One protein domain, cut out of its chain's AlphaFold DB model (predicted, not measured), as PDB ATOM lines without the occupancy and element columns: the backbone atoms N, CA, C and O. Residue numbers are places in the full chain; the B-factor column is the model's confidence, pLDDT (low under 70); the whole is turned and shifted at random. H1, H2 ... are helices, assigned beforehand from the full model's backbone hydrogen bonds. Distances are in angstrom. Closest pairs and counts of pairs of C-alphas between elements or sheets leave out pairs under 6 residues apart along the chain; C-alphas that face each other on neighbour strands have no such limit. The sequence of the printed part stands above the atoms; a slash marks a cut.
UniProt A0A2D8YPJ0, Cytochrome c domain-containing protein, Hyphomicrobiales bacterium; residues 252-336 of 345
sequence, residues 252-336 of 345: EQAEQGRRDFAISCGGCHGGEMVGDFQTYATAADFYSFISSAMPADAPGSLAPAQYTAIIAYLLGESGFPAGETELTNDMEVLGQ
ATOM      1  N   GLU A 252      -6.243 -29.278 -38.219       89.25
ATOM      2  CA  GLU A 252      -5.674 -28.056 -38.791       89.25
ATOM      3  C   GLU A 252      -6.612 -26.856 -38.609       89.25
ATOM      4  O   GLU A 252      -6.166 -25.733 -38.372       89.25
ATOM      5  N   GLN A 253      -7.924 -27.084 -38.682       94.75
ATOM      6  CA  GLN A 253      -8.914 -26.039 -38.471       94.75
ATOM      7  C   GLN A 253      -8.969 -25.584 -37.007       94.75
ATOM      8  O   GLN A 253      -9.056 -24.385 -36.744       94.75
ATOM      9  N   ALA A 254      -8.898 -26.511 -36.049       94.00
ATOM     10  CA  ALA A 254      -8.806 -26.156 -34.632       94.00
ATOM     11  C   ALA A 254      -7.485 -25.444 -34.301       94.00
ATOM     12  O   ALA A 254      -7.475 -24.497 -33.517       94.00
ATOM     13  N   GLU A 255      -6.385 -25.844 -34.938       85.31
ATOM     14  CA  GLU A 255      -5.091 -25.170 -34.826       85.31
ATOM     15  C   GLU A 255      -5.175 -23.709 -35.293       85.31
ATOM     16  O   GLU A 255      -4.848 -22.781 -34.548       85.31
ATOM     17  N   GLN A 256      -5.715 -23.495 -36.497       84.56
ATOM     18  CA  GLN A 256      -5.972 -22.161 -37.029       84.56
ATOM     19  C   GLN A 256      -6.886 -21.352 -36.104       84.56
ATOM     20  O   GLN A 256      -6.588 -20.204 -35.774       84.56
ATOM     21  N   GLY A 257      -7.958 -21.977 -35.626       93.19
ATOM     22  CA  GLY A 257      -8.925 -21.374 -34.723       93.19
ATOM     23  C   GLY A 257      -8.332 -20.877 -33.425       93.19
ATOM     24  O   GLY A 257      -8.730 -19.830 -32.919       93.19
ATOM     25  N   ARG A 258      -7.352 -21.603 -32.891       86.62
ATOM     26  CA  ARG A 258      -6.666 -21.192 -31.678       86.62
ATOM     27  C   ARG A 258      -5.815 -19.945 -31.898       86.62
ATOM     28  O   ARG A 258      -5.803 -19.074 -31.029       86.62
ATOM     29  N   ARG A 259      -5.136 -19.836 -33.045       80.00
ATOM     30  CA  ARG A 259      -4.381 -18.627 -33.424       80.00
ATOM     31  C   ARG A 259      -5.319 -17.436 -33.616       80.00
ATOM     32  O   ARG A 259      -5.096 -16.383 -33.026       80.00
ATOM     33  N   ASP A 260      -6.410 -17.629 -34.357       86.62
ATOM     34  CA  ASP A 260      -7.428 -16.592 -34.565       86.62
ATOM     35  C   ASP A 260      -8.056 -16.141 -33.234       86.62
ATOM     36  O   ASP A 260      -8.239 -14.940 -33.008       86.62
ATOM     37  N   PHE A 261      -8.326 -17.088 -32.324       89.44
ATOM     38  CA  PHE A 261      -8.795 -16.800 -30.973       89.44
ATOM     39  C   PHE A 261      -7.766 -15.979 -30.198       89.44
ATOM     40  O   PHE A 261      -8.136 -14.948 -29.653       89.44
ATOM     41  N   ALA A 262      -6.490 -16.370 -30.162       78.81
ATOM     42  CA  ALA A 262      -5.451 -15.639 -29.431       78.81
ATOM     43  C   ALA A 262      -5.318 -14.180 -29.903       78.81
ATOM     44  O   ALA A 262      -5.277 -13.268 -29.075       78.81
ATOM     45  N   ILE A 263      -5.345 -13.962 -31.222       78.62
ATOM     46  CA  ILE A 263      -5.211 -12.636 -31.842       78.62
ATOM     47  C   ILE A 263      -6.452 -11.767 -31.602       78.62
ATOM     48  O   ILE A 263      -6.329 -10.579 -31.307       78.62
ATOM     49  N   SER A 264      -7.650 -12.342 -31.746       84.88
ATOM     50  CA  SER A 264      -8.893 -11.557 -31.853       84.88
ATOM     51  C   SER A 264      -9.769 -11.587 -30.600       84.88
ATOM     52  O   SER A 264     -10.659 -10.752 -30.447       84.88
ATOM     53  N   CYS A 265      -9.591 -12.587 -29.737       87.38
ATOM     54  CA  CYS A 265     -10.469 -12.882 -28.597       87.38
ATOM     55  C   CYS A 265      -9.706 -13.080 -27.286       87.38
ATOM     56  O   CYS A 265     -10.256 -12.760 -26.230       87.38
ATOM     57  N   GLY A 266      -8.434 -13.493 -27.363       83.38
ATOM     58  CA  GLY A 266      -7.406 -13.234 -26.363       83.38
ATOM     59  C   GLY A 266      -7.343 -11.731 -26.086       83.38
ATOM     60  O   GLY A 266      -8.248 -10.991 -26.395       83.38
ATOM     61  N   GLY A 267      -6.354 -11.159 -25.442       76.62
ATOM     62  CA  GLY A 267      -6.516  -9.840 -24.794       76.62
ATOM     63  C   GLY A 267      -7.611  -9.755 -23.695       76.62
ATOM     64  O   GLY A 267      -7.316  -9.239 -22.620       76.62
ATOM     65  N   CYS A 268      -8.830 -10.280 -23.903       82.38
ATOM     66  CA  CYS A 268      -9.986 -10.194 -23.005       82.38
ATOM     67  C   CYS A 268     -10.532 -11.561 -22.544       82.38
ATOM     68  O   CYS A 268     -10.897 -11.668 -21.376       82.38
ATOM     69  N   HIS A 269     -10.596 -12.577 -23.413       85.94
ATOM     70  CA  HIS A 269     -11.164 -13.908 -23.129       85.94
ATOM     71  C   HIS A 269     -10.106 -15.005 -23.136       85.94
ATOM     72  O   HIS A 269      -9.188 -14.950 -23.951       85.94
ATOM     73  N   GLY A 270     -10.272 -16.023 -22.288       75.94
ATOM     74  CA  GLY A 270      -9.273 -17.071 -22.095       75.94
ATOM     75  C   GLY A 270      -9.787 -18.479 -21.956       75.94
ATOM     76  O   GLY A 270     -10.761 -18.860 -22.595       75.94
ATOM     77  N   GLY A 271      -9.091 -19.282 -21.148       71.88
ATOM     78  CA  GLY A 271      -9.440 -20.690 -20.942       71.88
ATOM     79  C   GLY A 271     -10.848 -20.875 -20.368       71.88
ATOM     80  O   GLY A 271     -11.494 -21.888 -20.626       71.88
ATOM     81  N   GLU A 272     -11.379 -19.874 -19.659       78.94
ATOM     82  CA  GLU A 272     -12.773 -19.861 -19.208       78.94
ATOM     83  C   GLU A 272     -13.781 -19.902 -20.364       78.94
ATOM     84  O   GLU A 272     -14.900 -20.384 -20.179       78.94
ATOM     85  N   MET A 273     -13.373 -19.480 -21.566       88.62
ATOM     86  CA  MET A 273     -14.232 -19.442 -22.742       88.62
ATOM     87  C   MET A 273     -14.703 -20.832 -23.168       88.62
ATOM     88  O   MET A 273     -15.790 -20.960 -23.720       88.62
ATOM     89  N   VAL A 274     -13.934 -21.883 -22.868       88.50
ATOM     90  CA  VAL A 274     -14.359 -23.273 -23.095       88.50
ATOM     91  C   VAL A 274     -15.611 -23.574 -22.266       88.50
ATOM     92  O   VAL A 274     -16.594 -24.100 -22.782       88.50
ATOM     93  N   GLY A 275     -15.615 -23.168 -20.994       87.25
ATOM     94  CA  GLY A 275     -16.772 -23.312 -20.115       87.25
ATOM     95  C   GLY A 275     -17.961 -22.466 -20.570       87.25
ATOM     96  O   GLY A 275     -19.082 -22.968 -20.601       87.25
ATOM     97  N   ASP A 276     -17.725 -21.213 -20.970       92.25
ATOM     98  CA  ASP A 276     -18.780 -20.329 -21.481       92.25
ATOM     99  C   ASP A 276     -19.391 -20.867 -22.783       92.25
ATOM    100  O   ASP A 276     -20.614 -20.889 -22.926       92.25
ATOM    101  N   PHE A 277     -18.564 -21.364 -23.706       95.12
ATOM    102  CA  PHE A 277     -18.991 -22.004 -24.950       95.12
ATOM    103  C   PHE A 277     -19.895 -23.214 -24.688       95.12
ATOM    104  O   PHE A 277     -20.953 -23.334 -25.304       95.12
ATOM    105  N   GLN A 278     -19.552 -24.047 -23.703       94.12
ATOM    106  CA  GLN A 278     -20.361 -25.201 -23.294       94.12
ATOM    107  C   GLN A 278     -21.746 -24.828 -22.736       94.12
ATOM    108  O   GLN A 278     -22.611 -25.695 -22.625       94.12
ATOM    109  N   THR A 279     -21.995 -23.555 -22.397       95.56
ATOM    110  CA  THR A 279     -23.323 -23.098 -21.950       95.56
ATOM    111  C   THR A 279     -24.295 -22.794 -23.091       95.56
ATOM    112  O   THR A 279     -25.498 -22.662 -22.845       95.56
ATOM    113  N   TYR A 280     -23.806 -22.677 -24.329       96.88
ATOM    114  CA  TYR A 280     -24.653 -22.442 -25.494       96.88
ATOM    115  C   TYR A 280     -25.399 -23.718 -25.880       96.88
ATOM    116  O   TYR A 280     -24.861 -24.820 -25.793       96.88
ATOM    117  N   ALA A 281     -26.652 -23.570 -26.322       97.19
ATOM    118  CA  ALA A 281     -27.466 -24.717 -26.717       97.19
ATOM    119  C   ALA A 281     -26.900 -25.403 -27.967       97.19
ATOM    120  O   ALA A 281     -26.874 -26.627 -28.020       97.19
ATOM    121  N   THR A 282     -26.419 -24.627 -28.941       97.56
ATOM    122  CA  THR A 282     -25.768 -25.140 -30.151       97.56
ATOM    123  C   THR A 282     -24.545 -24.305 -30.531       97.56
ATOM    124  O   THR A 282     -24.442 -23.128 -30.169       97.56
ATOM    125  N   ALA A 283     -23.637 -24.875 -31.329       97.12
ATOM    126  CA  ALA A 283     -22.546 -24.106 -31.928       97.12
ATOM    127  C   ALA A 283     -23.071 -23.005 -32.874       97.12
ATOM    128  O   ALA A 283     -22.442 -21.956 -32.997       97.12
ATOM    129  N   ALA A 284     -24.247 -23.192 -33.485       98.25
ATOM    130  CA  ALA A 284     -24.923 -22.167 -34.285       98.25
ATOM    131  C   ALA A 284     -25.333 -20.938 -33.456       98.25
ATOM    132  O   ALA A 284     -25.190 -19.801 -33.921       98.25
ATOM    133  N   ASP A 285     -25.817 -21.140 -32.226       98.31
ATOM    134  CA  ASP A 285     -26.161 -20.037 -31.320       98.31
ATOM    135  C   ASP A 285     -24.914 -19.228 -30.952       98.31
ATOM    136  O   ASP A 285     -24.934 -17.994 -30.970       98.31
ATOM    137  N   PHE A 286     -23.813 -19.926 -30.673       98.19
ATOM    138  CA  PHE A 286     -22.536 -19.292 -30.381       98.19
ATOM    139  C   PHE A 286     -21.978 -18.536 -31.592       98.19
ATOM    140  O   PHE A 286     -21.651 -17.358 -31.464       98.19
ATOM    141  N   TYR A 287     -21.947 -19.170 -32.773       98.44
ATOM    142  CA  TYR A 287     -21.526 -18.545 -34.031       98.44
ATOM    143  C   TYR A 287     -22.291 -17.243 -34.280       98.44
ATOM    144  O   TYR A 287     -21.687 -16.199 -34.509       98.44
ATOM    145  N   SER A 288     -23.621 -17.286 -34.155       98.31
ATOM    146  CA  SER A 288     -24.486 -16.120 -34.369       98.31
ATOM    147  C   SER A 288     -24.153 -14.967 -33.421       98.31
ATOM    148  O   SER A 288     -24.194 -13.798 -33.816       98.31
ATOM    149  N   PHE A 289     -23.832 -15.274 -32.161       98.00
ATOM    150  CA  PHE A 289     -23.422 -14.270 -31.189       98.00
ATOM    151  C   PHE A 289     -22.057 -13.673 -31.548       98.00
ATOM    152  O   PHE A 289     -21.949 -12.459 -31.721       98.00
ATOM    153  N   ILE A 290     -21.025 -14.505 -31.707       97.25
ATOM    154  CA  ILE A 290     -19.661 -14.008 -31.930       97.25
ATOM    155  C   ILE A 290     -19.533 -13.268 -33.262       97.25
ATOM    156  O   ILE A 290     -18.880 -12.232 -33.313       97.25
ATOM    157  N   SER A 291     -20.230 -13.712 -34.312       97.75
ATOM    158  CA  SER A 291     -20.168 -13.078 -35.631       97.75
ATOM    159  C   SER A 291     -20.908 -11.741 -35.706       97.75
ATOM    160  O   SER A 291     -20.834 -11.057 -36.723       97.75
ATOM    161  N   SER A 292     -21.674 -11.376 -34.673       97.88
ATOM    162  CA  SER A 292     -22.460 -10.137 -34.636       97.88
ATOM    163  C   SER A 292     -22.075  -9.191 -33.502       97.88
ATOM    164  O   SER A 292     -22.321  -7.990 -33.608       97.88
ATOM    165  N   ALA A 293     -21.477  -9.709 -32.428       97.25
ATOM    166  CA  ALA A 293     -21.156  -8.950 -31.223       97.25
ATOM    167  C   ALA A 293     -19.657  -8.909 -30.900       97.25
ATOM    168  O   ALA A 293     -19.260  -8.089 -30.074       97.25
ATOM    169  N   MET A 294     -18.842  -9.762 -31.529       96.25
ATOM    170  CA  MET A 294     -17.413  -9.871 -31.246       96.25
ATOM    171  C   MET A 294     -16.555  -9.659 -32.501       96.25
ATOM    172  O   MET A 294     -17.004  -9.974 -33.608       96.25
ATOM    173  N   PRO A 295     -15.306  -9.187 -32.349       94.75
ATOM    174  CA  PRO A 295     -14.696  -8.608 -31.142       94.75
ATOM    175  C   PRO A 295     -15.409  -7.342 -30.637       94.75
ATOM    176  O   PRO A 295     -16.132  -6.693 -31.388       94.75
ATOM    177  N   ALA A 296     -15.241  -6.995 -29.358       86.56
ATOM    178  CA  ALA A 296     -16.010  -5.923 -28.710       86.56
ATOM    179  C   ALA A 296     -15.794  -4.529 -29.335       86.56
ATOM    180  O   ALA A 296     -16.686  -3.679 -29.310       86.56
ATOM    181  N   ASP A 297     -14.607  -4.287 -29.878       85.94
ATOM    182  CA  ASP A 297     -14.197  -3.062 -30.560       85.94
ATOM    183  C   ASP A 297     -14.461  -3.095 -32.075       85.94
ATOM    184  O   ASP A 297     -14.569  -2.037 -32.697       85.94
ATOM    185  N   ALA A 298     -14.637  -4.287 -32.656       90.00
ATOM    186  CA  ALA A 298     -14.920  -4.476 -34.075       90.00
ATOM    187  C   ALA A 298     -15.897  -5.647 -34.344       90.00
ATOM    188  O   ALA A 298     -15.491  -6.656 -34.928       90.00
ATOM    189  N   PRO A 299     -17.189  -5.545 -33.970       96.56
ATOM    190  CA  PRO A 299     -18.138  -6.646 -34.135       96.56
ATOM    191  C   PRO A 299     -18.290  -7.099 -35.593       96.56
ATOM    192  O   PRO A 299     -18.514  -6.273 -36.480       96.56
ATOM    193  N   GLY A 300     -18.198  -8.411 -35.835       94.25
ATOM    194  CA  GLY A 300     -18.355  -9.001 -37.170       94.25
ATOM    195  C   GLY A 300     -17.189  -8.737 -38.129       94.25
ATOM    196  O   GLY A 300     -17.372  -8.811 -39.341       94.25
ATOM    197  N   SER A 301     -16.013  -8.376 -37.608       95.88
ATOM    198  CA  SER A 301     -14.840  -8.025 -38.423       95.88
ATOM    199  C   SER A 301     -14.078  -9.219 -38.999       95.88
ATOM    200  O   SER A 301     -13.326  -9.036 -39.956       95.88
ATOM    201  N   LEU A 302     -14.264 -10.426 -38.457       96.50
ATOM    202  CA  LEU A 302     -13.572 -11.629 -38.926       96.50
ATOM    203  C   LEU A 302     -14.327 -12.270 -40.096       96.50
ATOM    204  O   LEU A 302     -15.552 -12.167 -40.219       96.50
ATOM    205  N   ALA A 303     -13.597 -12.987 -40.951       96.25
ATOM    206  CA  ALA A 303     -14.209 -13.797 -41.994       96.25
ATOM    207  C   ALA A 303     -14.987 -14.985 -41.384       96.25
ATOM    208  O   ALA A 303     -14.572 -15.523 -40.354       96.25
ATOM    209  N   PRO A 304     -16.062 -15.477 -42.034       97.31
ATOM    210  CA  PRO A 304     -16.823 -16.636 -41.555       97.31
ATOM    211  C   PRO A 304     -15.960 -17.858 -41.214       97.31
ATOM    212  O   PRO A 304     -16.176 -18.487 -40.181       97.31
ATOM    213  N   ALA A 305     -14.949 -18.142 -42.041       95.94
ATOM    214  CA  ALA A 305     -14.022 -19.255 -41.839       95.94
ATOM    215  C   ALA A 305     -13.178 -19.117 -40.557       95.94
ATOM    216  O   ALA A 305     -12.876 -20.116 -39.912       95.94
ATOM    217  N   GLN A 306     -12.832 -17.891 -40.149       96.50
ATOM    218  CA  GLN A 306     -12.097 -17.657 -38.901       96.50
ATOM    219  C   GLN A 306     -12.995 -17.910 -37.687       96.50
ATOM    220  O   GLN A 306     -12.571 -18.530 -36.718       96.50
ATOM    221  N   TYR A 307     -14.268 -17.504 -37.745       98.25
ATOM    222  CA  TYR A 307     -15.220 -17.819 -36.677       98.25
ATOM    223  C   TYR A 307     -15.455 -19.328 -36.540       98.25
ATOM    224  O   TYR A 307     -15.498 -19.833 -35.419       98.25
ATOM    225  N   THR A 308     -15.582 -20.071 -37.642       98.12
ATOM    226  CA  THR A 308     -15.736 -21.534 -37.573       98.12
ATOM    227  C   THR A 308     -14.458 -22.233 -37.137       98.12
ATOM    228  O   THR A 308     -14.544 -23.217 -36.406       98.12
ATOM    229  N   ALA A 309     -13.285 -21.699 -37.484       97.81
ATOM    230  CA  ALA A 309     -12.019 -22.163 -36.934       97.81
ATOM    231  C   ALA A 309     -11.978 -21.969 -35.409       97.81
ATOM    232  O   ALA A 309     -11.714 -22.919 -34.676       97.81
ATOM    233  N   ILE A 310     -12.336 -20.784 -34.897       97.12
ATOM    234  CA  ILE A 310     -12.425 -20.524 -33.447       97.12
ATOM    235  C   ILE A 310     -13.389 -21.509 -32.762       97.12
ATOM    236  O   ILE A 310     -13.099 -22.006 -31.676       97.12
ATOM    237  N   ILE A 311     -14.519 -21.837 -33.392       97.62
ATOM    238  CA  ILE A 311     -15.449 -22.852 -32.874       97.62
ATOM    239  C   ILE A 311     -14.812 -24.244 -32.869       97.62
ATOM    240  O   ILE A 311     -14.932 -24.949 -31.871       97.62
ATOM    241  N   ALA A 312     -14.114 -24.633 -33.936       96.94
ATOM    242  CA  ALA A 312     -13.380 -25.895 -34.004       96.94
ATOM    243  C   ALA A 312     -12.348 -26.017 -32.871       96.94
ATOM    244  O   ALA A 312     -12.281 -27.050 -32.207       96.94
ATOM    245  N   TYR A 313     -11.614 -24.938 -32.583       95.12
ATOM    246  CA  TYR A 313     -10.713 -24.861 -31.433       95.12
ATOM    247  C   TYR A 313     -11.446 -25.128 -30.111       95.12
ATOM    248  O   TYR A 313     -11.057 -26.019 -29.359       95.12
ATOM    249  N   LEU A 314     -12.543 -24.413 -29.843       95.06
ATOM    250  CA  LEU A 314     -13.306 -24.570 -28.599       95.06
ATOM    251  C   LEU A 314     -13.959 -25.956 -28.469       95.06
ATOM    252  O   LEU A 314     -14.102 -26.466 -27.356       95.06
ATOM    253  N   LEU A 315     -14.336 -26.584 -29.587       94.69
ATOM    254  CA  LEU A 315     -14.799 -27.972 -29.621       94.69
ATOM    255  C   LEU A 315     -13.673 -28.939 -29.237       94.69
ATOM    256  O   LEU A 315     -13.894 -29.814 -28.398       94.69
ATOM    257  N   GLY A 316     -12.470 -28.755 -29.783       92.44
ATOM    258  CA  GLY A 316     -11.293 -29.543 -29.410       92.44
ATOM    259  C   GLY A 316     -10.939 -29.419 -27.932       92.44
ATOM    260  O   GLY A 316     -10.799 -30.436 -27.254       92.44
ATOM    261  N   GLU A 317     -10.916 -28.198 -27.393       89.56
ATOM    262  CA  GLU A 317     -10.699 -27.957 -25.956       89.56
ATOM    263  C   GLU A 317     -11.823 -28.531 -25.078       89.56
ATOM    264  O   GLU A 317     -11.604 -28.895 -23.922       89.56
ATOM    265  N   SER A 318     -13.033 -28.658 -25.628       90.19
ATOM    266  CA  SER A 318     -14.162 -29.311 -24.957       90.19
ATOM    267  C   SER A 318     -14.104 -30.842 -25.030       90.19
ATOM    268  O   SER A 318     -14.887 -31.497 -24.348       90.19
ATOM    269  N   GLY A 319     -13.188 -31.425 -25.811       89.06
ATOM    270  CA  GLY A 319     -12.995 -32.873 -25.932       89.06
ATOM    271  C   GLY A 319     -13.680 -33.533 -27.134       89.06
ATOM    272  O   GLY A 319     -13.709 -34.760 -27.206       89.06
ATOM    273  N   PHE A 320     -14.215 -32.761 -28.085       91.81
ATOM    274  CA  PHE A 320     -14.715 -33.322 -29.346       91.81
ATOM    275  C   PHE A 320     -13.549 -33.833 -30.203       91.81
ATOM    276  O   PHE A 320     -12.555 -33.117 -30.344       91.81
ATOM    277  N   PRO A 321     -13.642 -35.029 -30.812       90.38
ATOM    278  CA  PRO A 321     -12.593 -35.536 -31.684       90.38
ATOM    279  C   PRO A 321     -12.516 -34.721 -32.980       90.38
ATOM    280  O   PRO A 321     -13.537 -34.316 -33.536       90.38
ATOM    281  N   ALA A 322     -11.301 -34.519 -33.485       90.81
ATOM    282  CA  ALA A 322     -11.098 -34.036 -34.845       90.81
ATOM    283  C   ALA A 322     -11.386 -35.156 -35.862       90.81
ATOM    284  O   ALA A 322     -11.187 -36.341 -35.578       90.81
ATOM    285  N   GLY A 323     -11.841 -34.771 -37.050       91.31
ATOM    286  CA  GLY A 323     -12.067 -35.643 -38.199       91.31
ATOM    287  C   GLY A 323     -11.422 -35.093 -39.467       91.31
ATOM    288  O   GLY A 323     -10.559 -34.224 -39.421       91.31
ATOM    289  N   GLU A 324     -11.866 -35.605 -40.611       89.75
ATOM    290  CA  GLU A 324     -11.320 -35.255 -41.934       89.75
ATOM    291  C   GLU A 324     -12.146 -34.164 -42.644       89.75
ATOM    292  O   GLU A 324     -11.758 -33.669 -43.699       89.75
ATOM    293  N   THR A 325     -13.312 -33.807 -42.093       89.88
ATOM    294  CA  THR A 325     -14.231 -32.833 -42.693       89.88
ATOM    295  C   THR A 325     -14.101 -31.484 -41.999       89.88
ATOM    296  O   THR A 325     -14.222 -31.392 -40.779       89.88
ATOM    297  N   GLU A 326     -13.899 -30.432 -42.788       92.94
ATOM    298  CA  GLU A 326     -13.837 -29.057 -42.298       92.94
ATOM    299  C   GLU A 326     -15.218 -28.552 -41.850       92.94
ATOM    300  O   GLU A 326     -16.221 -28.707 -42.555       92.94
ATOM    301  N   LEU A 327     -15.262 -27.905 -40.681       95.75
ATOM    302  CA  LEU A 327     -16.448 -27.234 -40.167       95.75
ATOM    303  C   LEU A 327     -16.712 -25.966 -40.979       95.75
ATOM    304  O   LEU A 327     -15.951 -25.001 -40.921       95.75
ATOM    305  N   THR A 328     -17.816 -25.932 -41.712       95.00
ATOM    306  CA  THR A 328     -18.218 -24.740 -42.472       95.00
ATOM    307  C   THR A 328     -19.174 -23.862 -41.666       95.00
ATOM    308  O   THR A 328     -19.706 -24.275 -40.635       95.00
ATOM    309  N   ASN A 329     -19.441 -22.639 -42.137       95.00
ATOM    310  CA  ASN A 329     -20.401 -21.727 -41.502       95.00
ATOM    311  C   ASN A 329     -21.870 -22.066 -41.843       95.00
ATOM    312  O   ASN A 329     -22.741 -21.191 -41.817       95.00
ATOM    313  N   ASP A 330     -22.133 -23.317 -42.221       95.94
ATOM    314  CA  ASP A 330     -23.474 -23.826 -42.462       95.94
ATOM    315  C   ASP A 330     -24.230 -23.922 -41.130       95.94
ATOM    316  O   ASP A 330     -23.880 -24.690 -40.231       95.94
ATOM    317  N   MET A 331     -25.285 -23.119 -41.003       95.88
ATOM    318  CA  MET A 331     -26.088 -23.034 -39.784       95.88
ATOM    319  C   MET A 331     -26.861 -24.321 -39.482       95.88
ATOM    320  O   MET A 331     -27.197 -24.560 -38.324       95.88
ATOM    321  N   GLU A 332     -27.149 -25.149 -40.489       95.12
ATOM    322  CA  GLU A 332     -27.779 -26.455 -40.287       95.12
ATOM    323  C   GLU A 332     -26.790 -27.445 -39.665       95.12
ATOM    324  O   GLU A 332     -27.162 -28.174 -38.747       95.12
ATOM    325  N   VAL A 333     -25.524 -27.417 -40.095       92.94
ATOM    326  CA  VAL A 333     -24.444 -28.235 -39.517       92.94
ATOM    327  C   VAL A 333     -24.103 -27.756 -38.106       92.94
ATOM    328  O   VAL A 333     -24.113 -28.542 -37.162       92.94
ATOM    329  N   LEU A 334     -23.873 -26.453 -37.923       95.94
ATOM    330  CA  LEU A 334     -23.563 -25.870 -36.612       95.94
ATOM    331  C   LEU A 334     -24.699 -26.072 -35.594       95.94
ATOM    332  O   LEU A 334     -24.450 -26.162 -34.392       95.94
ATOM    333  N   GLY A 335     -25.947 -26.155 -36.063       96.38
ATOM    334  CA  GLY A 335     -27.120 -26.404 -35.226       96.38
ATOM    335  C   GLY A 335     -27.207 -27.828 -34.667       96.38
ATOM    336  O   GLY A 335     -27.954 -28.055 -33.718       96.38
ATOM    337  N   GLN A 336     -26.452 -28.780 -35.223       92.56
ATOM    338  CA  GLN A 336     -26.398 -30.171 -34.749       92.56
ATOM    339  C   GLN A 336     -25.362 -30.371 -33.636       92.56
ATOM    340  O   GLN A 336     -25.424 -31.351 -32.894       92.56
TER     341      GLN A 336
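What this domain is: This is residues 252 to 336 of the 345 residues of the protein "Cytochrome c domain-containing protein" of Hyphomicrobiales bacterium (UniProt A0A2D8YPJ0). What does the model look like? One helix, H4, runs through the middle, with H1 crossing it on one side and H3 crossing it on the opposite side; the short H2 packs on residues 314 to 317 of H4, and the short H5 packs on H3. How are the parts strung along the chain? The printed part has 85 residues with five named helices, in the order H1, H2, H3, H4, H5, and no named strand; the class is all helix, with 48 residues in named helices. How large is it? It is compact, with a radius of gyration of the C-alphas of 11.6 A, and rounded, its C-alphas spanning 33 by 23 by 23 A.

How they stand to each other: What does the first helix meet? H1, residues 252 to 264, touches H4, residues 304 to 317, which is the hub and touches three helices. Their closest C-alphas, of Gly 257 and Ile 310, are 3.8 A apart, and their lines are about perpendicular at 75 degrees. What else touches the hub? H2, residues 272 to 277, touches H4 at residues 314 to 317 alone, with the closest C-alphas, of Val 274 and Leu 314, 5.8 A apart; they run opposite ways at a steep tilt of 67 degrees, only just short of about perpendicular. H3, residues 283 to 293, touches H4 with the C-alphas of Tyr 287 and Tyr 307 closest at 6.9 A, at a steep tilt of 52 degrees, opposite ways. Where is the last helix? H5, residues 331 to 334, touches H3, the closest C-alphas being those of Ala 284 and Leu 334 at 4.6 A. H1 and H3 are apart. What do the backbones show? In H1, H2 and H4 every O i to N i+4 pair is within hydrogen-bond range, in H3 6 of 7 are, and H5 is too short for such a pair.

Where its parts are: Where does the first helix begin? C-alpha 252 of H1 is at (-5.674, -28.056, -38.791), and H1 is 18.2 A long from first to last C-alpha. How long are the others? H2 measures 8.7 A, H3 15.2 A, H4 20.2 A and H5 4.9 A. Where does the last one end? C-alpha 334 of H5 is at (-23.563, -25.870, -36.612).

The domain as a whole: What are the farthest points? The C-alphas of Asp 297 and Glu 324 are the two farthest apart, at 34.3 A. How are the helices linked? H2 to H3 is a tight link, H1 to H2 and H3 to H4 are short, and H4 to H5 is long, residues 318 to 330. Is anything cut or uncertain? The printed part has no cut, its mean pLDDT is 92.0, and no printed residue is under 70.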